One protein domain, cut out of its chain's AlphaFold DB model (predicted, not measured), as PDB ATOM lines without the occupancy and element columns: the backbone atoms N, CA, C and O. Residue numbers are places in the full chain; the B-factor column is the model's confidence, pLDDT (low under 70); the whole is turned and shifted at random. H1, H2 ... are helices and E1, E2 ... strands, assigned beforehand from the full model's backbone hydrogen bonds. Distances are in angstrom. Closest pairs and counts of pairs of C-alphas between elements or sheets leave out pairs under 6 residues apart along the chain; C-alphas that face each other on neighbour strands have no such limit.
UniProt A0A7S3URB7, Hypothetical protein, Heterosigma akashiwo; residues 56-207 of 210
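What this domain is: This is residues 56 to 207 of the 210 residues of the protein "Hypothetical protein" of Heterosigma akashiwo (UniProt A0A7S3URB7). A twisted sheet of seven strands, E1 to E7, makes a wall that curls round H2; H1 packs on the same face, and the last residues of H2 meet it. E8 lies away from the sheet, beyond the long stretch 183 to 195. The printed part has 152 residues, under half of them in named elements, in the order E1 H1 E2 E3 E4 E5 E6 H2 E7 E8; the class is mixed, helices and strands. The sheet is branched and antiparallel. The whole is compact, with a radius of gyration of the C-alphas of 15.3 A and spans of 45 by 36 by 27 A.

How they stand to each other: E3, residues 98 to 100, E4, residues 113 to 119, E5, residues 130 to 138, and E6, residues 143 to 151, form a meander, each strand the antiparallel neighbour of the one before; each successive pair is a hairpin. N 99 and O 114 are 2.8 A apart, N 115 and O 134 3.0 A, and N 133 and O 148 2.9 A, within hydrogen-bond range. E2, residues 86 to 88, lies with E3 on one side of E4, E5 on the other; N 87 and O 118 are 2.8 A apart. E1, residues 56 to 62, has E6 on one side, with N 58 and O 147 2.9 A apart, and E7, residues 178 to 182, on the other, with N 59 and O 181 2.8 A apart. H1, residues 67 to 79, is on the sheet at a height over the sheet of 7.6 A, over E5 and only just over E4, on which 3 of its 13 C-alphas fall; it runs along the strands, at 2 degrees to E5 on the local plane. Its closest C-alphas to E5 are those of Thr 67 and Pro 138, 5.8 A apart. H2, residues 162 to 173, is on the same face; its closest C-alphas to E6 are those of Asn 163 and Ser 149, 5.3 A apart. H1, with residues 73 to 77 alone, touches H2, with residues 170 to 173 alone; their closest C-alphas, of Ala 77 and Ala 173, are 5.8 A apart, and their lines are about perpendicular, only just, at 71 degrees. Every O i to N i+4 pair in H1 and H2 is within hydrogen-bond range. E8, residues 196 to 198, pairs with no named strand, though residues 196 to 198 pair with residues 189 to 190, antiparallel.

Where its parts are: E5 and E6 each span 26.3 A, E4 19.9 A, E1 19.1 A, H1 18.2 A, H2 16.3 A and E7 13.3 A. E1 begins at C-alpha 56 (107.928, 136.091, 141.946), and E8 ends at C-alpha 198 (109.770, 149.751, 147.615).

The domain as a whole: The two C-alphas farthest apart, those of Glu 103 and Asp 193, are 47.7 A apart. The printed part has no cut; the links E3 to E4 and E7 to E8 are long. Mean pLDDT of the printed part is 83.4, and it is under 70 at residue 81, residues 106 to 109, 153 to 160 and 189 to 205, and residue 207.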
ATOM      1  N   CYS A  56     106.910 135.625 141.003       87.94
ATOM      2  CA  CYS A  56     107.928 136.091 141.946       87.94
ATOM      3  C   CYS A  56     109.098 135.104 142.020       87.94
ATOM      4  O   CYS A  56     108.886 133.898 142.153       87.94
ATOM      5  N   LYS A  57     110.335 135.613 141.941       92.06
ATOM      6  CA  LYS A  57     111.585 134.856 142.116       92.06
ATOM      7  C   LYS A  57     112.379 135.341 143.321       92.06
ATOM      8  O   LYS A  57     112.857 136.478 143.351       92.06
ATOM      9  N   LEU A  58     112.622 134.437 144.263       92.62
ATOM     10  CA  LEU A  58     113.417 134.710 145.458       92.62
ATOM     11  C   LEU A  58     114.587 133.734 145.593       92.62
ATOM     12  O   LEU A  58     114.557 132.593 145.126       92.62
ATOM     13  N   GLN A  59     115.643 134.210 146.240       95.75
ATOM     14  CA  GLN A  59     116.726 133.404 146.786       95.75
ATOM     15  C   GLN A  59     116.626 133.422 148.297       95.75
ATOM     16  O   GLN A  59     116.638 134.486 148.909       95.75
ATOM     17  N   ILE A  60     116.553 132.243 148.893       96.50
ATOM     18  CA  ILE A  60     116.521 132.075 150.338       96.50
ATOM     19  C   ILE A  60     117.811 131.371 150.732       96.50
ATOM     20  O   ILE A  60     118.076 130.247 150.309       96.50
ATOM     21  N   TRP A  61     118.642 132.051 151.508       97.25
ATOM     22  CA  TRP A  61     119.878 131.499 152.034       97.25
ATOM     23  C   TRP A  61     119.675 131.066 153.481       97.25
ATOM     24  O   TRP A  61     119.343 131.890 154.332       97.25
ATOM     25  N   TYR A  62     119.912 129.788 153.750       96.69
ATOM     26  CA  TYR A  62     119.995 129.243 155.096       96.69
ATOM     27  C   TYR A  62     121.468 129.157 155.492       96.69
ATOM     28  O   TYR A  62     122.242 128.445 154.854       96.69
ATOM     29  N   GLU A  63     121.865 129.887 156.537       94.44
ATOM     30  CA  GLU A  63     123.246 129.870 157.058       94.44
ATOM     31  C   GLU A  63     123.628 128.503 157.659       94.44
ATOM     32  O   GLU A  63     124.811 128.177 157.778       94.44
ATOM     33  N   TRP A  64     122.620 127.711 158.036       92.94
ATOM     34  CA  TRP A  64     122.732 126.426 158.720       92.94
ATOM     35  C   TRP A  64     121.890 125.374 157.997       92.94
ATOM     36  O   TRP A  64     120.841 125.706 157.449       92.94
ATOM     37  N   GLY A  65     122.329 124.118 158.055       93.25
ATOM     38  CA  GLY A  65     121.710 123.001 157.341       93.25
ATOM     39  C   GLY A  65     122.278 122.831 155.933       93.25
ATOM     40  O   GLY A  65     122.520 123.812 155.224       93.25
ATOM     41  N   ASP A  66     122.536 121.584 155.548       97.12
ATOM     42  CA  ASP A  66     122.908 121.257 154.172       97.12
ATOM     43  C   ASP A  66     121.667 121.110 153.274       97.12
ATOM     44  O   ASP A  66     120.525 121.270 153.705       97.12
ATOM     45  N   THR A  67     121.871 120.845 151.987       97.44
ATOM     46  CA  THR A  67     120.762 120.705 151.033       97.44
ATOM     47  C   THR A  67     119.783 119.589 151.402       97.44
ATOM     48  O   THR A  67     118.595 119.709 151.106       97.44
ATOM     49  N   GLU A  68     120.271 118.517 152.035       97.50
ATOM     50  CA  GLU A  68     119.462 117.375 152.460       97.50
ATOM     51  C   GLU A  68     118.617 117.735 153.687       97.50
ATOM     52  O   GLU A  68     117.422 117.433 153.714       97.50
ATOM     53  N   ASP A  69     119.185 118.468 154.652       97.12
ATOM     54  CA  ASP A  69     118.448 119.021 155.793       97.12
ATOM     55  C   ASP A  69     117.272 119.898 155.329       97.12
ATOM     56  O   ASP A  69     116.141 119.725 155.798       97.12
ATOM     57  N   ILE A  70     117.511 120.807 154.371       97.44
ATOM     58  CA  ILE A  70     116.460 121.680 153.818       97.44
ATOM     59  C   ILE A  70     115.397 120.859 153.080       97.44
ATOM     60  O   ILE A  70     114.202 121.070 153.297       97.44
ATOM     61  N   ALA A  71     115.806 119.910 152.231       96.94
ATOM     62  CA  ALA A  71     114.883 119.054 151.487       96.94
ATOM     63  C   ALA A  71     113.983 118.236 152.428       96.94
ATOM     64  O   ALA A  71     112.765 118.179 152.240       96.94
ATOM     65  N   ASN A  72     114.567 117.657 153.481       95.81
ATOM     66  CA  ASN A  72     113.844 116.887 154.488       95.81
ATOM     67  C   ASN A  72     112.880 117.760 155.300       95.81
ATOM     68  O   ASN A  72     111.742 117.351 155.547       95.81
ATOM     69  N   ALA A  73     113.301 118.969 155.691       94.50
ATOM     70  CA  ALA A  73     112.452 119.912 156.414       94.50
ATOM     71  C   ALA A  73     111.238 120.341 155.574       94.50
ATOM     72  O   ALA A  73     110.106 120.274 156.056       94.50
ATOM     73  N   LEU A  74     111.460 120.691 154.303       93.94
ATOM     74  CA  LEU A  74     110.393 121.029 153.362       93.94
ATOM     75  C   LEU A  74     109.444 119.850 153.132       93.94
ATOM     76  O   LEU A  74     108.235 119.999 153.292       93.94
ATOM     77  N   SER A  75     109.978 118.659 152.842       92.62
ATOM     78  CA  SER A  75     109.176 117.443 152.649       92.62
ATOM     79  C   SER A  75     108.278 117.163 153.856       92.62
ATOM     80  O   SER A  75     107.072 116.951 153.711       92.62
ATOM     81  N   LYS A  76     108.833 117.262 155.072       91.31
ATOM     82  CA  LYS A  76     108.074 117.104 156.316       91.31
ATOM     83  C   LYS A  76     106.981 118.163 156.461       91.31
ATOM     84  O   LYS A  76     105.852 117.816 156.812       91.31
ATOM     85  N   ALA A  77     107.297 119.431 156.208       87.62
ATOM     86  CA  ALA A  77     106.333 120.515 156.339       87.62
ATOM     87  C   ALA A  77     105.172 120.378 155.342       87.62
ATOM     88  O   ALA A  77     104.007 120.535 155.719       87.62
ATOM     89  N   PHE A  78     105.462 119.993 154.100       84.31
ATOM     90  CA  PHE A  78     104.430 119.778 153.088       84.31
ATOM     91  C   PHE A  78     103.569 118.549 153.372       84.31
ATOM     92  O   PHE A  78     102.356 118.604 153.195       84.31
ATOM     93  N   GLN A  79     104.152 117.465 153.893       83.88
ATOM     94  CA  GLN A  79     103.376 116.300 154.336       83.88
ATOM     95  C   GLN A  79     102.427 116.642 155.486       83.88
ATOM     96  O   GLN A  79     101.312 116.123 155.537       83.88
ATOM     97  N   SER A  80     102.834 117.541 156.388       79.88
ATOM     98  CA  SER A  80     101.942 118.055 157.431       79.88
ATOM     99  C   SER A  80     100.880 119.030 156.916       79.88
ATOM    100  O   SER A  80     100.048 119.454 157.711       79.88
ATOM    101  N   LYS A  81     100.897 119.340 155.610       67.38
ATOM    102  CA  LYS A  81     100.144 120.402 154.944       67.38
ATOM    103  C   LYS A  81     100.327 121.725 155.675       67.38
ATOM    104  O   LYS A  81      99.552 122.047 156.573       67.38
ATOM    105  N   ILE A  82     101.340 122.498 155.270       70.00
ATOM    106  CA  ILE A  82     101.388 123.941 155.568       70.00
ATOM    107  C   ILE A  82      99.972 124.461 155.324       70.00
ATOM    108  O   ILE A  82      99.464 124.214 154.239       70.00
ATOM    109  N   ASP A  83      99.329 124.961 156.383       72.56
ATOM    110  CA  ASP A  83      97.948 125.474 156.486       72.56
ATOM    111  C   ASP A  83      96.783 124.685 155.830       72.56
ATOM    112  O   ASP A  83      95.633 125.111 155.917       72.56
ATOM    113  N   GLY A  84      97.028 123.518 155.230       79.25
ATOM    114  CA  GLY A  84      96.028 122.758 154.480       79.25
ATOM    115  C   GLY A  84      95.868 123.160 153.010       79.25
ATOM    116  O   GLY A  84      95.152 122.448 152.305       79.25
ATOM    117  N   THR A  85      96.519 124.231 152.539       84.75
ATOM    118  CA  THR A  85      96.301 124.786 151.184       84.75
ATOM    119  C   THR A  85      97.324 124.341 150.143       84.75
ATOM    120  O   THR A  85      97.155 124.625 148.959       84.75
ATOM    121  N   PHE A  86      98.371 123.627 150.556       88.19
ATOM    122  CA  PHE A  86      99.417 123.135 149.660       88.19
ATOM    123  C   PHE A  86      99.202 121.672 149.268       88.19
ATOM    124  O   PHE A  86      98.998 120.797 150.116       88.19
ATOM    125  N   GLU A  87      99.340 121.403 147.974       90.75
ATOM    126  CA  GLU A  87      99.350 120.075 147.375       90.75
ATOM    127  C   GLU A  87     100.703 119.805 146.712       90.75
ATOM    128  O   GLU A  87     101.268 120.652 146.020       90.75
ATOM    129  N   LEU A  88     101.245 118.613 146.956       92.12
ATOM    130  CA  LEU A  88     102.505 118.178 146.364       92.12
ATOM    131  C   LEU A  88     102.285 117.729 144.922       92.12
ATOM    132  O   LEU A  88     101.386 116.932 144.658       92.12
ATOM    133  N   GLU A  89     103.160 118.165 144.021       93.31
ATOM    134  CA  GLU A  89     103.130 117.754 142.619       93.31
ATOM    135  C   GLU A  89     104.108 116.610 142.359       93.31
ATOM    136  O   GLU A  89     105.137 116.476 143.026       93.31
ATOM    137  N   VAL A  90     103.807 115.770 141.369       93.12
ATOM    138  CA  VAL A  90     104.767 114.759 140.911       93.12
ATOM    139  C   VAL A  90     105.833 115.454 140.073       93.12
ATOM    140  O   VAL A  90     105.541 116.061 139.041       93.12
ATOM    141  N   THR A  91     107.087 115.356 140.501       90.62
ATOM    142  CA  THR A  91     108.219 115.925 139.770       90.62
ATOM    143  C   THR A  91     108.435 115.192 138.445       90.62
ATOM    144  O   THR A  91     107.961 114.075 138.217       90.62
ATOM    145  N   ARG A  92     109.252 115.773 137.560       86.12
ATOM    146  CA  ARG A  92     109.655 115.114 136.304       86.12
ATOM    147  C   ARG A  92     110.305 113.739 136.536       86.12
ATOM    148  O   ARG A  92     110.283 112.894 135.643       86.12
ATOM    149  N   GLN A  93     110.907 113.528 137.702       85.56
ATOM    150  CA  GLN A  93     111.591 112.301 138.094       85.56
ATOM    151  C   GLN A  93     110.629 111.241 138.652       85.56
ATOM    152  O   GLN A  93     111.032 110.088 138.796       85.56
ATOM    153  N   GLY A  94     109.365 111.599 138.898       89.62
ATOM    154  CA  GLY A  94     108.337 110.699 139.417       89.62
ATOM    155  C   GLY A  94     108.218 110.684 140.941       89.62
ATOM    156  O   GLY A  94     107.404 109.924 141.462       89.62
ATOM    157  N   ASP A  95     108.991 111.508 141.651       92.44
ATOM    158  CA  ASP A  95     108.862 111.655 143.101       92.44
ATOM    159  C   ASP A  95     107.730 112.635 143.432       92.44
ATOM    160  O   ASP A  95     107.439 113.555 142.668       92.44
ATOM    161  N   LEU A  96     107.082 112.458 144.582       92.56
ATOM    162  CA  LEU A  96     106.048 113.378 145.049       92.56
ATOM    163  C   LEU A  96     106.687 114.543 145.822       92.56
ATOM    164  O   LEU A  96     107.291 114.345 146.876       92.56
ATOM    165  N   GLY A  97     106.518 115.761 145.315       92.06
ATOM    166  CA  GLY A  97     106.950 117.011 145.932       92.06
ATOM    167  C   GLY A  97     108.405 117.375 145.657       92.06
ATOM    168  O   GLY A  97     108.666 118.415 145.059       92.06
ATOM    169  N   ILE A  98     109.353 116.549 146.112       95.69
ATOM    170  CA  ILE A  98     110.800 116.826 146.034       95.69
ATOM    171  C   ILE A  98     111.544 115.626 145.452       95.69
ATOM    172  O   ILE A  98     111.339 114.494 145.883       95.69
ATOM    173  N   SER A  99     112.468 115.901 144.535       95.56
ATOM    174  CA  SER A  99     113.371 114.928 143.924       95.56
ATOM    175  C   SER A  99     114.826 115.219 144.232       95.56
ATOM    176  O   SER A  99     115.280 116.351 144.077       95.56
ATOM    177  N   ASP A 100     115.569 114.161 144.559       95.50
ATOM    178  CA  ASP A 100     117.031 114.160 144.533       95.50
ATOM    179  C   ASP A 100     117.515 113.963 143.091       95.50
ATOM    180  O   ASP A 100     117.189 112.974 142.414       95.50
ATOM    181  N   ILE A 101     118.282 114.932 142.604       94.19
ATOM    182  CA  ILE A 101     118.775 114.956 141.226       94.19
ATOM    183  C   ILE A 101     120.299 114.855 141.138       94.19
ATOM    184  O   ILE A 101     120.828 114.808 140.024       94.19
ATOM    185  N   ARG A 102     121.005 114.705 142.270       92.25
ATOM    186  CA  ARG A 102     122.479 114.625 142.336       92.25
ATOM    187  C   ARG A 102     123.064 113.539 141.434       92.25
ATOM    188  O   ARG A 102     124.101 113.736 140.810       92.25
ATOM    189  N   GLU A 103     122.383 112.399 141.326       89.06
ATOM    190  CA  GLU A 103     122.828 111.270 140.494       89.06
ATOM    191  C   GLU A 103     122.457 111.403 139.008       89.06
ATOM    192  O   GLU A 103     122.951 110.645 138.173       89.06
ATOM    193  N   ARG A 104     121.546 112.322 138.668       82.00
ATOM    194  CA  ARG A 104     120.869 112.359 137.359       82.00
ATOM    195  C   ARG A 104     121.237 113.567 136.511       82.00
ATOM    196  O   ARG A 104     120.983 113.549 135.308       82.00
ATOM    197  N   MET A 105     121.806 114.604 137.112       77.00
ATOM    198  CA  MET A 105     122.163 115.815 136.389       77.00
ATOM    199  C   MET A 105     123.532 115.737 135.721       77.00
ATOM    200  O   MET A 105     124.463 115.073 136.180       77.00
ATOM    201  N   SER A 106     123.656 116.481 134.623       61.81
ATOM    202  CA  SER A 106     124.957 116.806 134.042       61.81
ATOM    203  C   SER A 106     125.753 117.707 134.998       61.81
ATOM    204  O   SER A 106     125.170 118.419 135.811       61.81
ATOM    205  N   ARG A 107     127.091 117.701 134.897       59.53
ATOM    206  CA  ARG A 107     128.006 118.457 135.784       59.53
ATOM    207  C   ARG A 107     127.772 119.981 135.824       59.53
ATOM    208  O   ARG A 107     128.428 120.650 136.616       59.53
ATOM    209  N   ASP A 108     126.884 120.507 134.984       59.38
ATOM    210  CA  ASP A 108     126.635 121.939 134.806       59.38
ATOM    211  C   ASP A 108     125.429 122.460 135.606       59.38
ATOM    212  O   ASP A 108     125.212 123.671 135.682       59.38
ATOM    213  N   GLU A 109     124.640 121.579 136.225       69.81
ATOM    214  CA  GLU A 109     123.522 121.994 137.069       69.81
ATOM    215  C   GLU A 109     123.948 122.112 138.541       69.81
ATOM    216  O   GLU A 109     124.769 121.355 139.052       69.81
ATOM    217  N   THR A 110     123.400 123.115 139.228       87.25
ATOM    218  CA  THR A 110     123.878 123.569 140.547       87.25
ATOM    219  C   THR A 110     122.979 123.154 141.712       87.25
ATOM    220  O   THR A 110     123.262 123.538 142.843       87.25
ATOM    221  N   ALA A 111     121.895 122.415 141.457       93.88
ATOM    222  CA  ALA A 111     120.925 122.009 142.472       93.88
ATOM    223  C   ALA A 111     121.045 120.527 142.837       93.88
ATOM    224  O   ALA A 111     121.059 119.671 141.966       93.88
ATOM    225  N   ASP A 112     121.058 120.225 144.128       95.81
ATOM    226  CA  ASP A 112     121.023 118.852 144.632       95.81
ATOM    227  C   ASP A 112     119.588 118.300 144.646       95.81
ATOM    228  O   ASP A 112     119.366 117.111 144.409       95.81
ATOM    229  N   TYR A 113     118.603 119.179 144.854       96.38
ATOM    230  CA  TYR A 113     117.184 118.829 144.881       96.38
ATOM    231  C   TYR A 113     116.348 119.824 144.087       96.38
ATOM    232  O   TYR A 113     116.657 121.017 144.048       96.38
ATOM    233  N   VAL A 114     115.241 119.347 143.523       95.81
ATOM    234  CA  VAL A 114     114.188 120.183 142.928       95.81
ATOM    235  C   VAL A 114     112.829 119.758 143.441       95.81
ATOM    236  O   VAL A 114     112.633 118.598 143.796       95.81
ATOM    237  N   GLY A 115     111.881 120.682 143.450       95.12
ATOM    238  CA  GLY A 115     110.510 120.361 143.797       95.12
ATOM    239  C   GLY A 115     109.496 121.288 143.158       95.12
ATOM    240  O   GLY A 115     109.832 122.370 142.667       95.12
ATOM    241  N   GLU A 116     108.251 120.828 143.168       94.62
ATOM    242  CA  GLU A 116     107.087 121.576 142.715       94.62
ATOM    243  C   GLU A 116     105.899 121.293 143.640       94.62
ATOM    244  O   GLU A 116     105.716 120.182 144.145       94.62
ATOM    245  N   MET A 117     105.104 122.326 143.886       92.88
ATOM    246  CA  MET A 117     103.853 122.234 144.625       92.88
ATOM    247  C   MET A 117     102.845 123.232 144.064       92.88
ATOM    248  O   MET A 117     103.215 124.243 143.452       92.88
ATOM    249  N   THR A 118     101.581 122.972 144.357       92.56
ATOM    250  CA  THR A 118     100.469 123.855 144.029       92.56
ATOM    251  C   THR A 118      99.813 124.339 145.314       92.56
ATOM    252  O   THR A 118      99.546 123.547 146.213       92.56
ATOM    253  N   ARG A 119      99.553 125.643 145.421       89.31
ATOM    254  CA  ARG A 119      98.756 126.225 146.505       89.31
ATOM    255  C   ARG A 119      97.370 126.605 146.000       89.31
ATOM    256  O   ARG A 119      97.273 127.327 145.009       89.31
ATOM    257  N   TYR A 120      96.338 126.202 146.734       87.81
ATOM    258  CA  TYR A 120      94.938 126.568 146.514       87.81
ATOM    259  C   TYR A 120      94.454 127.450 147.671       87.81
ATOM    260  O   TYR A 120      94.117 126.921 148.731       87.81
ATOM    261  N   PRO A 121      94.402 128.787 147.519       81.62
ATOM    262  CA  PRO A 121      93.946 129.675 148.595       81.62
ATOM    263  C   PRO A 121      92.519 129.358 149.038       81.62
ATOM    264  O   PRO A 121      92.171 129.516 150.205       81.62
ATOM    265  N   ASN A 122      91.701 128.901 148.091       82.06
ATOM    266  CA  ASN A 122      90.390 128.354 148.353       82.06
ATOM    267  C   ASN A 122      90.392 126.863 147.976       82.06
ATOM    268  O   ASN A 122      90.345 126.557 146.786       82.06
ATOM    269  N   PRO A 123      90.414 125.932 148.946       74.38
ATOM    270  CA  PRO A 123      90.433 124.498 148.655       74.38
ATOM    271  C   PRO A 123      89.151 124.009 147.960       74.38
ATOM    272  O   PRO A 123      89.157 122.942 147.349       74.38
ATOM    273  N   ASP A 124      88.064 124.786 148.017       78.94
ATOM    274  CA  ASP A 124      86.801 124.471 147.348       78.94
ATOM    275  C   ASP A 124      86.759 124.968 145.886       78.94
ATOM    276  O   ASP A 124      85.782 124.716 145.178       78.94
ATOM    277  N   SER A 125      87.799 125.673 145.417       77.12
ATOM    278  CA  SER A 125      87.897 126.208 144.056       77.12
ATOM    279  C   SER A 125      89.229 125.843 143.403       77.12
ATOM    280  O   SER A 125      90.286 126.327 143.796       77.12
ATOM    281  N   ALA A 126      89.175 125.044 142.337       77.62
ATOM    282  CA  ALA A 126      90.349 124.720 141.524       77.62
ATOM    283  C   ALA A 126      90.690 125.812 140.486       77.62
ATOM    284  O   ALA A 126      91.668 125.681 139.753       77.62
ATOM    285  N   ASP A 127      89.884 126.875 140.407       79.56
ATOM    286  CA  ASP A 127      90.022 127.922 139.387       79.56
ATOM    287  C   ASP A 127      91.138 128.928 139.719       79.56
ATOM    288  O   ASP A 127      91.601 129.664 138.843       79.56
ATOM    289  N   GLU A 128      91.588 128.957 140.976       80.31
ATOM    290  CA  GLU A 128      92.700 129.784 141.430       80.31
ATOM    291  C   GLU A 128      93.748 128.931 142.136       80.31
ATOM    292  O   GLU A 128      93.513 128.380 143.211       80.31
ATOM    293  N   PHE A 129      94.936 128.863 141.540       87.56
ATOM    294  CA  PHE A 129      96.066 128.195 142.158       87.56
ATOM    295  C   PHE A 129      97.394 128.868 141.831       87.56
ATOM    296  O   PHE A 129      97.555 129.529 140.799       87.56
ATOM    297  N   TYR A 130      98.369 128.645 142.703       89.50
ATOM    298  CA  TYR A 130      99.720 129.172 142.590       89.50
ATOM    299  C   TYR A 130     100.672 128.000 142.457       89.50
ATOM    300  O   TYR A 130     100.710 127.130 143.325       89.50
ATOM    301  N   ARG A 131     101.457 127.978 141.385       92.56
ATOM    302  CA  ARG A 131     102.544 127.010 141.252       92.56
ATOM    303  C   ARG A 131     103.781 127.557 141.916       92.56
ATOM    304  O   ARG A 131     104.121 128.722 141.712       92.56
ATOM    305  N   ILE A 132     104.446 126.718 142.693       93.69
ATOM    306  CA  ILE A 132     105.695 127.051 143.357       93.69
ATOM    307  C   ILE A 132     106.707 125.976 142.988       93.69
ATOM    308  O   ILE A 132     106.561 124.819 143.373       93.69
ATOM    309  N   SER A 133     107.738 126.374 142.252       95.44
ATOM    310  CA  SER A 133     108.834 125.501 141.835       95.44
ATOM    311  C   SER A 133     110.125 125.980 142.488       95.44
ATOM    312  O   SER A 133     110.355 127.186 142.623       95.44
ATOM    313  N   PHE A 134     110.993 125.058 142.893       96.19
ATOM    314  CA  PHE A 134     112.234 125.419 143.571       96.19
ATOM    315  C   PHE A 134     113.384 124.461 143.289       96.19
ATOM    316  O   PHE A 134     113.186 123.307 142.914       96.19
ATOM    317  N   GLY A 135     114.598 124.963 143.507       96.69
ATOM    318  CA  GLY A 135     115.835 124.191 143.500       96.69
ATOM    319  C   GLY A 135     116.681 124.498 144.733       96.69
ATOM    320  O   GLY A 135     116.842 125.664 145.104       96.69
ATOM    321  N   ILE A 136     117.234 123.456 145.351       97.44
ATOM    322  CA  ILE A 136     118.085 123.535 146.541       97.44
ATOM    323  C   ILE A 136     119.527 123.304 146.112       97.44
ATOM    324  O   ILE A 136     119.845 122.271 145.536       97.44
ATOM    325  N   GLN A 137     120.396 124.273 146.379       96.62
ATOM    326  CA  GLN A 137     121.781 124.298 145.926       96.62
ATOM    327  C   GLN A 137     122.736 124.341 147.120       96.62
ATOM    328  O   GLN A 137     122.490 125.111 148.058       96.62
ATOM    329  N   PRO A 138     123.854 123.598 147.084       96.06
ATOM    330  CA  PRO A 138     124.855 123.687 148.130       96.06
ATOM    331  C   PRO A 138     125.577 125.039 148.063       96.06
ATOM    332  O   PRO A 138     125.821 125.607 146.990       96.06
ATOM    333  N   ARG A 139     125.951 125.572 149.229       95.38
ATOM    334  CA  ARG A 139     126.821 126.749 149.360       95.38
ATOM    335  C   ARG A 139     128.020 126.410 150.239       95.38
ATOM    336  O   ARG A 139     128.023 125.412 150.948       95.38
ATOM    337  N   LEU A 140     129.055 127.258 150.195       93.19
ATOM    338  CA  LEU A 140     130.227 127.123 151.078       93.19
ATOM    339  C   LEU A 140     129.817 127.067 152.558       93.19
ATOM    340  O   LEU A 140     130.465 126.389 153.348       93.19
ATOM    341  N   GLN A 141     128.745 127.781 152.910       92.94
ATOM    342  CA  GLN A 141     128.131 127.772 154.227       92.94
ATOM    343  C   GLN A 141     126.610 127.648 154.076       92.94
ATOM    344  O   GLN A 141     125.948 128.580 153.606       92.94
ATOM    345  N   GLY A 142     126.086 126.482 154.451       95.69
ATOM    346  CA  GLY A 142     124.666 126.147 154.390       95.69
ATOM    347  C   GLY A 142     124.162 125.844 152.977       95.69
ATOM    348  O   GLY A 142     124.890 125.305 152.138       95.69
ATOM    349  N   ALA A 143     122.914 126.214 152.703       97.62
ATOM    350  CA  ALA A 143     122.236 125.915 151.446       97.62
ATOM    351  C   ALA A 143     121.442 127.119 150.927       97.62
ATOM    352  O   ALA A 143     120.990 127.984 151.682       97.62
ATOM    353  N   MET A 144     121.267 127.172 149.607       97.31
ATOM    354  CA  MET A 144     120.448 128.176 148.943       97.31
ATOM    355  C   MET A 144     119.244 127.528 148.277       97.31
ATOM    356  O   MET A 144     119.385 126.649 147.433       97.31
ATOM    357  N   LEU A 145     118.067 128.025 148.612       97.31
ATOM    358  CA  LEU A 145     116.802 127.657 148.009       97.31
ATOM    359  C   LEU A 145     116.409 128.755 147.007       97.31
ATOM    360  O   LEU A 145     116.094 129.882 147.388       97.31
ATOM    361  N   ASN A 146     116.459 128.438 145.714       96.75
ATOM    362  CA  ASN A 146     115.930 129.301 144.658       96.75
ATOM    363  C   ASN A 146     114.465 128.928 144.448       96.75
ATOM    364  O   ASN A 146     114.194 127.784 144.092       96.75
ATOM    365  N   VAL A 147     113.544 129.867 144.652       95.69
ATOM    366  CA  VAL A 147     112.100 129.611 144.549       95.69
ATOM    367  C   VAL A 147     111.476 130.549 143.536       95.69
ATOM    368  O   VAL A 147     111.783 131.741 143.499       95.69
ATOM    369  N   PHE A 148     110.570 129.997 142.745       93.94
ATOM    370  CA  PHE A 148     109.701 130.709 141.834       93.94
ATOM    371  C   PHE A 148     108.248 130.407 142.189       93.94
ATOM    372  O   PHE A 148     107.899 129.242 142.354       93.94
ATOM    373  N   SER A 149     107.407 131.433 142.273       91.88
ATOM    374  CA  SER A 149     105.959 131.285 142.400       91.88
ATOM    375  C   SER A 149     105.259 132.018 141.265       91.88
ATOM    376  O   SER A 149     105.684 133.110 140.886       91.88
ATOM    377  N   MET A 150     104.226 131.401 140.699       89.19
ATOM    378  CA  MET A 150     103.422 131.961 139.618       89.19
ATOM    379  C   MET A 150     101.953 131.640 139.840       89.19
ATOM    380  O   MET A 150     101.590 130.482 140.065       89.19
ATOM    381  N   SER A 151     101.105 132.651 139.701       86.25
ATOM    382  CA  SER A 151      99.660 132.457 139.722       86.25
ATOM    383  C   SER A 151      99.162 131.983 138.354       86.25
ATOM    384  O   SER A 151      99.630 132.422 137.302       86.25
ATOM    385  N   SER A 152      98.246 131.020 138.372       79.19
ATOM    386  CA  SER A 152      97.693 130.375 137.174       79.19
ATOM    387  C   SER A 152      96.357 130.956 136.717       79.19
ATOM    388  O   SER A 152      95.899 130.654 135.613       79.19
ATOM    389  N   SER A 153      95.724 131.784 137.549       69.50
ATOM    390  CA  SER A 153      94.466 132.422 137.203       69.50
ATOM    391  C   SER A 153      94.746 133.634 136.313       69.50
ATOM    392  O   SER A 153      95.707 134.378 136.508       69.50
ATOM    393  N   ALA A 154      93.878 133.887 135.329       57.75
ATOM    394  CA  ALA A 154      93.955 135.089 134.489       57.75
ATOM    395  C   ALA A 154      93.885 136.408 135.304       57.75
ATOM    396  O   ALA A 154      94.133 137.481 134.756       57.75
ATOM    397  N   GLY A 155      93.562 136.318 136.604       50.75
ATOM    398  CA  GLY A 155      93.551 137.387 137.605       50.75
ATOM    399  C   GLY A 155      94.821 137.503 138.460       50.75
ATOM    400  O   GLY A 155      94.867 138.376 139.316       50.75
ATOM    401  N   ALA A 156      95.877 136.725 138.180       56.00
ATOM    402  CA  ALA A 156      97.248 136.987 138.650       56.00
ATOM    403  C   ALA A 156      97.715 138.405 138.318       56.00
ATOM    404  O   ALA A 156      98.682 138.907 138.895       56.00
ATOM    405  N   TYR A 157      97.019 139.021 137.357       57.72
ATOM    406  CA  TYR A 157      97.064 140.435 137.150       57.72
ATOM    407  C   TYR A 157      96.594 141.109 138.477       57.72
ATOM    408  O   TYR A 157      95.415 141.412 138.655       57.72
ATOM    409  N   CYS A 158      97.562 141.468 139.329       62.47
ATOM    410  CA  CYS A 158      97.520 142.237 140.588       62.47
ATOM    411  C   CYS A 158      97.173 141.504 141.826       62.47
ATOM    412  O   CYS A 158      96.604 142.017 142.797       62.47
ATOM    413  N   ASP A 159      97.662 140.300 141.806       62.53
ATOM    414  CA  ASP A 159      98.048 139.718 143.034       62.53
ATOM    415  C   ASP A 159      98.932 140.703 143.857       62.53
ATOM    416  O   ASP A 159     100.022 141.082 143.457       62.53
ATOM    417  N   ARG A 160      98.484 141.198 145.013       69.38
ATOM    418  CA  ARG A 160      99.232 142.179 145.831       69.38
ATOM    419  C   ARG A 160     100.365 141.516 146.624       69.38
ATOM    420  O   ARG A 160     100.491 141.703 147.831       69.38
ATOM    421  N   GLY A 161     101.206 140.747 145.937       75.75
ATOM    422  CA  GLY A 161     102.343 140.041 146.516       75.75
ATOM    423  C   GLY A 161     102.012 138.672 147.119       75.75
ATOM    424  O   GLY A 161     102.833 138.173 147.888       75.75
ATOM    425  N   GLN A 162     100.886 138.026 146.777       80.44
ATOM    426  CA  GLN A 162     100.593 136.659 147.238       80.44
ATOM    427  C   GLN A 162     101.678 135.686 146.778       80.44
ATOM    428  O   GLN A 162     102.138 134.892 147.589       80.44
ATOM    429  N   ASN A 163     102.190 135.795 145.544       86.06
ATOM    430  CA  ASN A 163     103.347 134.993 145.117       86.06
ATOM    431  C   ASN A 163     104.564 135.136 146.061       86.06
ATOM    432  O   ASN A 163     105.224 134.147 146.372       86.06
ATOM    433  N   TRP A 164     104.856 136.343 146.561       87.38
ATOM    434  CA  TRP A 164     105.921 136.546 147.553       87.38
ATOM    435  C   TRP A 164     105.561 135.915 148.904       87.38
ATOM    436  O   TRP A 164     106.394 135.227 149.497       87.38
ATOM    437  N   ALA A 165     104.322 136.098 149.369       86.56
ATOM    438  CA  ALA A 165     103.843 135.542 150.634       86.56
ATOM    439  C   ALA A 165     103.884 134.005 150.633       86.56
ATOM    440  O   ALA A 165     104.382 133.400 151.580       86.56
ATOM    441  N   ASN A 166     103.469 133.386 149.528       88.12
ATOM    442  CA  ASN A 166     103.520 131.944 149.320       88.12
ATOM    443  C   ASN A 166     104.956 131.414 149.443       88.12
ATOM    444  O   ASN A 166     105.204 130.438 150.149       88.12
ATOM    445  N   ILE A 167     105.928 132.079 148.804       91.69
ATOM    446  CA  ILE A 167     107.345 131.697 148.916       91.69
ATOM    447  C   ILE A 167     107.861 131.895 150.344       91.69
ATOM    448  O   ILE A 167     108.628 131.071 150.844       91.69
ATOM    449  N   LYS A 168     107.453 132.973 151.017       89.88
ATOM    450  CA  LYS A 168     107.852 133.234 152.401       89.88
ATOM    451  C   LYS A 168     107.339 132.154 153.352       89.88
ATOM    452  O   LYS A 168     108.087 131.727 154.226       89.88
ATOM    453  N   GLU A 169     106.119 131.661 153.166       90.38
ATOM    454  CA  GLU A 169     105.615 130.524 153.943       90.38
ATOM    455  C   GLU A 169     106.431 129.249 153.703       90.38
ATOM    456  O   GLU A 169     106.778 128.563 154.664       90.38
ATOM    457  N   VAL A 170     106.822 128.974 152.452       91.94
ATOM    458  CA  VAL A 170     107.753 127.877 152.131       91.94
ATOM    459  C   VAL A 170     109.091 128.062 152.854       91.94
ATOM    460  O   VAL A 170     109.642 127.098 153.384       91.94
ATOM    461  N   ALA A 171     109.606 129.291 152.924       93.00
ATOM    462  CA  ALA A 171     110.837 129.588 153.648       93.00
ATOM    463  C   ALA A 171     110.701 129.309 155.156       93.00
ATOM    464  O   ALA A 171     111.532 128.651 155.778       93.00
ATOM    465  N   GLU A 172     109.612 129.790 155.753       91.56
ATOM    466  CA  GLU A 172     109.344 129.628 157.181       91.56
ATOM    467  C   GLU A 172     109.075 128.177 157.587       91.56
ATOM    468  O   GLU A 172     109.390 127.786 158.714       91.56
ATOM    469  N   ALA A 173     108.533 127.374 156.672       90.75
ATOM    470  CA  ALA A 173     108.251 125.960 156.876       90.75
ATOM    471  C   ALA A 173     109.508 125.117 157.146       90.75
ATOM    472  O   ALA A 173     109.424 124.093 157.824       90.75
ATOM    473  N   VAL A 174     110.679 125.569 156.685       93.38
ATOM    474  CA  VAL A 174     111.969 124.926 156.983       93.38
ATOM    475  C   VAL A 174     112.313 125.016 158.474       93.38
ATOM    476  O   VAL A 174     112.991 124.143 159.013       93.38
ATOM    477  N   GLY A 175     111.841 126.055 159.170       92.50
ATOM    478  CA  GLY A 175     112.102 126.244 160.599       92.50
ATOM    479  C   GLY A 175     113.551 126.618 160.936       92.50
ATOM    480  O   GLY A 175     113.948 126.527 162.097       92.50
ATOM    481  N   LEU A 176     114.336 127.045 159.945       91.94
ATOM    482  CA  LEU A 176     115.705 127.533 160.106       91.94
ATOM    483  C   LEU A 176     115.762 129.048 159.883       91.94
ATOM    484  O   LEU A 176     114.930 129.616 159.182       91.94
ATOM    485  N   GLY A 177     116.760 129.707 160.476       92.88
ATOM    486  CA  GLY A 177     117.028 131.118 160.190       92.88
ATOM    487  C   GLY A 177     117.490 131.296 158.742       92.88
ATOM    488  O   GLY A 177     118.353 130.547 158.280       92.88
ATOM    489  N   TYR A 178     116.926 132.281 158.044       94.94
ATOM    490  CA  TYR A 178     117.210 132.522 156.631       94.94
ATOM    491  C   TYR A 178     117.367 134.002 156.294       94.94
ATOM    492  O   TYR A 178     116.815 134.866 156.970       94.94
ATOM    493  N   THR A 179     118.081 134.280 155.204       94.69
ATOM    494  CA  THR A 179     118.068 135.579 154.522       94.69
ATOM    495  C   THR A 179     117.364 135.436 153.181       94.69
ATOM    496  O   THR A 179     117.721 134.573 152.382       94.69
ATOM    497  N   LEU A 180     116.383 136.291 152.914       92.38
ATOM    498  CA  LEU A 180     115.621 136.303 151.668       92.38
ATOM    499  C   LEU A 180     116.084 137.459 150.783       92.38
ATOM    500  O   LEU A 180     116.149 138.595 151.236       92.38
ATOM    501  N   THR A 181     116.396 137.173 149.520       91.88
ATOM    502  CA  THR A 181     116.859 138.148 148.524       91.88
ATOM    503  C   THR A 181     116.020 138.058 147.254       91.88
ATOM    504  O   THR A 181     115.708 136.971 146.771       91.88
ATOM    505  N   HIS A 182     115.684 139.210 146.684       87.69
ATOM    506  CA  HIS A 182     114.990 139.311 145.404       87.69
ATOM    507  C   HIS A 182     115.965 139.030 144.252       87.69
ATOM    508  O   HIS A 182     117.045 139.631 144.201       87.69
ATOM    509  N   GLN A 183     115.600 138.123 143.337       86.56
ATOM    510  CA  GLN A 183     116.442 137.825 142.169       86.56
ATOM    511  C   GLN A 183     116.324 138.899 141.080       86.56
ATOM    512  O   GLN A 183     117.293 139.185 140.382       86.56
ATOM    513  N   ASP A 184     115.139 139.486 140.941       84.44
ATOM    514  CA  ASP A 184     114.803 140.538 139.985       84.44
ATOM    515  C   ASP A 184     113.638 141.394 140.538       84.44
ATOM    516  O   ASP A 184     113.226 141.252 141.692       84.44
ATOM    517  N   GLU A 185     113.101 142.302 139.719       79.69
ATOM    518  CA  GLU A 185     111.952 143.152 140.076       79.69
ATOM    519  C   GLU A 185     110.596 142.405 140.029       79.69
ATOM    520  O   GLU A 185     109.554 143.052 140.048       79.69
ATOM    521  N   SER A 186     110.578 141.064 139.965       80.19
ATOM    522  CA  SER A 186     109.329 140.279 139.885       80.19
ATOM    523  C   SER A 186     108.565 140.185 141.210       80.19
ATOM    524  O   SER A 186     107.404 139.812 141.244       80.19
ATOM    525  N   CYS A 187     109.185 140.521 142.338       78.19
ATOM    526  CA  CYS A 187     108.526 140.424 143.638       78.19
ATOM    527  C   CYS A 187     108.290 141.809 144.236       78.19
ATOM    528  O   CYS A 187     109.238 142.571 144.446       78.19
ATOM    529  N   PHE A 188     107.040 142.089 144.604       71.75
ATOM    530  CA  PHE A 188     106.649 143.298 145.321       71.75
ATOM    531  C   PHE A 188     106.296 142.972 146.768       71.75
ATOM    532  O   PHE A 188     105.588 142.004 147.040       71.75
ATOM    533  N   LYS A 189     106.773 143.814 147.690       64.75
ATOM    534  CA  LYS A 189     106.323 143.818 149.080       64.75
ATOM    535  C   LYS A 189     105.366 144.986 149.270       64.75
ATOM    536  O   LYS A 189     105.733 146.135 149.017       64.75
ATOM    537  N   PHE A 190     104.162 144.684 149.726       60.19
ATOM    538  CA  PHE A 190     103.185 145.690 150.116       60.19
ATOM    539  C   PHE A 190     103.188 145.825 151.638       60.19
ATOM    540  O   PHE A 190     103.366 144.841 152.361       60.19
ATOM    541  N   THR A 191     103.038 147.047 152.138       56.47
ATOM    542  CA  THR A 191     102.658 147.263 153.531       56.47
ATOM    543  C   THR A 191     101.222 146.776 153.778       56.47
ATOM    544  O   THR A 191     100.445 146.625 152.830       56.47
ATOM    545  N   PRO A 192     100.824 146.593 155.051       49.34
ATOM    546  CA  PRO A 192      99.429 146.342 155.416       49.34
ATOM    547  C   PRO A 192      98.426 147.384 154.884       49.34
ATOM    548  O   PRO A 192      97.282 147.036 154.619       49.34
ATOM    549  N   ASP A 193      98.840 148.640 154.684       55.81
ATOM    550  CA  ASP A 193      98.029 149.719 154.097       55.81
ATOM    551  C   ASP A 193      98.077 149.771 152.556       55.81
ATOM    552  O   ASP A 193      97.485 150.656 151.938       55.81
ATOM    553  N   GLY A 194      98.724 148.794 151.912       54.00
ATOM    554  CA  GLY A 194      98.758 148.658 150.456       54.00
ATOM    555  C   GLY A 194      99.754 149.582 149.752       54.00
ATOM    556  O   GLY A 194      99.748 149.654 148.522       54.00
ATOM    557  N   GLU A 195     100.631 150.264 150.492       55.69
ATOM    558  CA  GLU A 195     101.754 150.991 149.909       55.69
ATOM    559  C   GLU A 195     102.847 150.009 149.466       55.69
ATOM    560  O   GLU A 195     103.211 149.062 150.166       55.69
ATOM    561  N   VAL A 196     103.405 150.227 148.276       59.09
ATOM    562  CA  VAL A 196     104.578 149.474 147.821       59.09
ATOM    563  C   VAL A 196     105.762 149.906 148.685       59.09
ATOM    564  O   VAL A 196     106.267 151.017 148.524       59.09
ATOM    565  N   LEU A 197     106.230 149.028 149.584       54.56
ATOM    566  CA  LEU A 197     107.309 149.340 150.537       54.56
ATOM    567  C   LEU A 197     108.613 149.748 149.848       54.56
ATOM    568  O   LEU A 197     109.442 150.443 150.430       54.56
ATOM    569  N   SER A 198     108.817 149.276 148.623       51.62
ATOM    570  CA  SER A 198     109.770 149.751 147.615       51.62
ATOM    571  C   SER A 198     109.830 148.700 146.503       51.62
ATOM    572  O   SER A 198     109.492 147.534 146.717       51.62
ATOM    573  N   ARG A 199     110.300 149.078 145.306       52.56
ATOM    574  CA  ARG A 199     110.931 148.091 144.418       52.56
ATOM    575  C   ARG A 199     112.188 147.628 145.146       52.56
ATOM    576  O   ARG A 199     113.179 148.357 145.163       52.56
ATOM    577  N   LEU A 200     112.105 146.500 145.843       50.56
ATOM    578  CA  LEU A 200     113.189 145.976 146.671       50.56
ATOM    579  C   LEU A 200     114.315 145.475 145.760       50.56
ATOM    580  O   LEU A 200     114.422 144.292 145.451       50.56
ATOM    581  N   ALA A 201     115.155 146.395 145.296       47.38
ATOM    582  CA  ALA A 201     116.391 146.053 144.618       47.38
ATOM    583  C   ALA A 201     117.384 145.510 145.660       47.38
ATOM    584  O   ALA A 201     117.936 146.265 146.457       47.38
ATOM    585  N   HIS A 202     117.588 144.190 145.656       51.44
ATOM    586  CA  HIS A 202     118.672 143.465 146.340       51.44
ATOM    587  C   HIS A 202     118.853 143.681 147.856       51.44
ATOM    588  O   HIS A 202     119.911 143.362 148.400       51.44
ATOM    589  N   THR A 203     117.849 144.172 148.580       52.69
ATOM    590  CA  THR A 203     117.911 144.244 150.046       52.69
ATOM    591  C   THR A 203     117.489 142.908 150.652       52.69
ATOM    592  O   THR A 203     116.367 142.461 150.422       52.69
ATOM    593  N   GLY A 204     118.386 142.273 151.408       58.44
ATOM    594  CA  GLY A 204     118.092 141.034 152.126       58.44
ATOM    595  C   GLY A 204     117.173 141.262 153.331       58.44
ATOM    596  O   GLY A 204     117.392 142.205 154.093       58.44
ATOM    597  N   GLU A 205     116.172 140.403 153.522       66.94
ATOM    598  CA  GLU A 205     115.339 140.348 154.735       66.94
ATOM    599  C   GLU A 205     115.797 139.180 155.628       66.94
ATOM    600  O   GLU A 205     115.943 138.062 155.140       66.94
ATOM    601  N   ASP A 206     116.048 139.441 156.917       71.94
ATOM    602  CA  ASP A 206     116.468 138.433 157.909       71.94
ATOM    603  C   ASP A 206     115.236 137.819 158.599       71.94
ATOM    604  O   ASP A 206     114.491 138.504 159.304       71.94
ATOM    605  N   GLY A 207     115.028 136.519 158.384       69.56
ATOM    606  CA  GLY A 207     113.922 135.712 158.896       69.56
ATOM    607  C   GLY A 207     114.225 134.956 160.196       69.56
ATOM    608  O   GLY A 207     113.669 133.879 160.418       69.56
TER     609      GLY A 207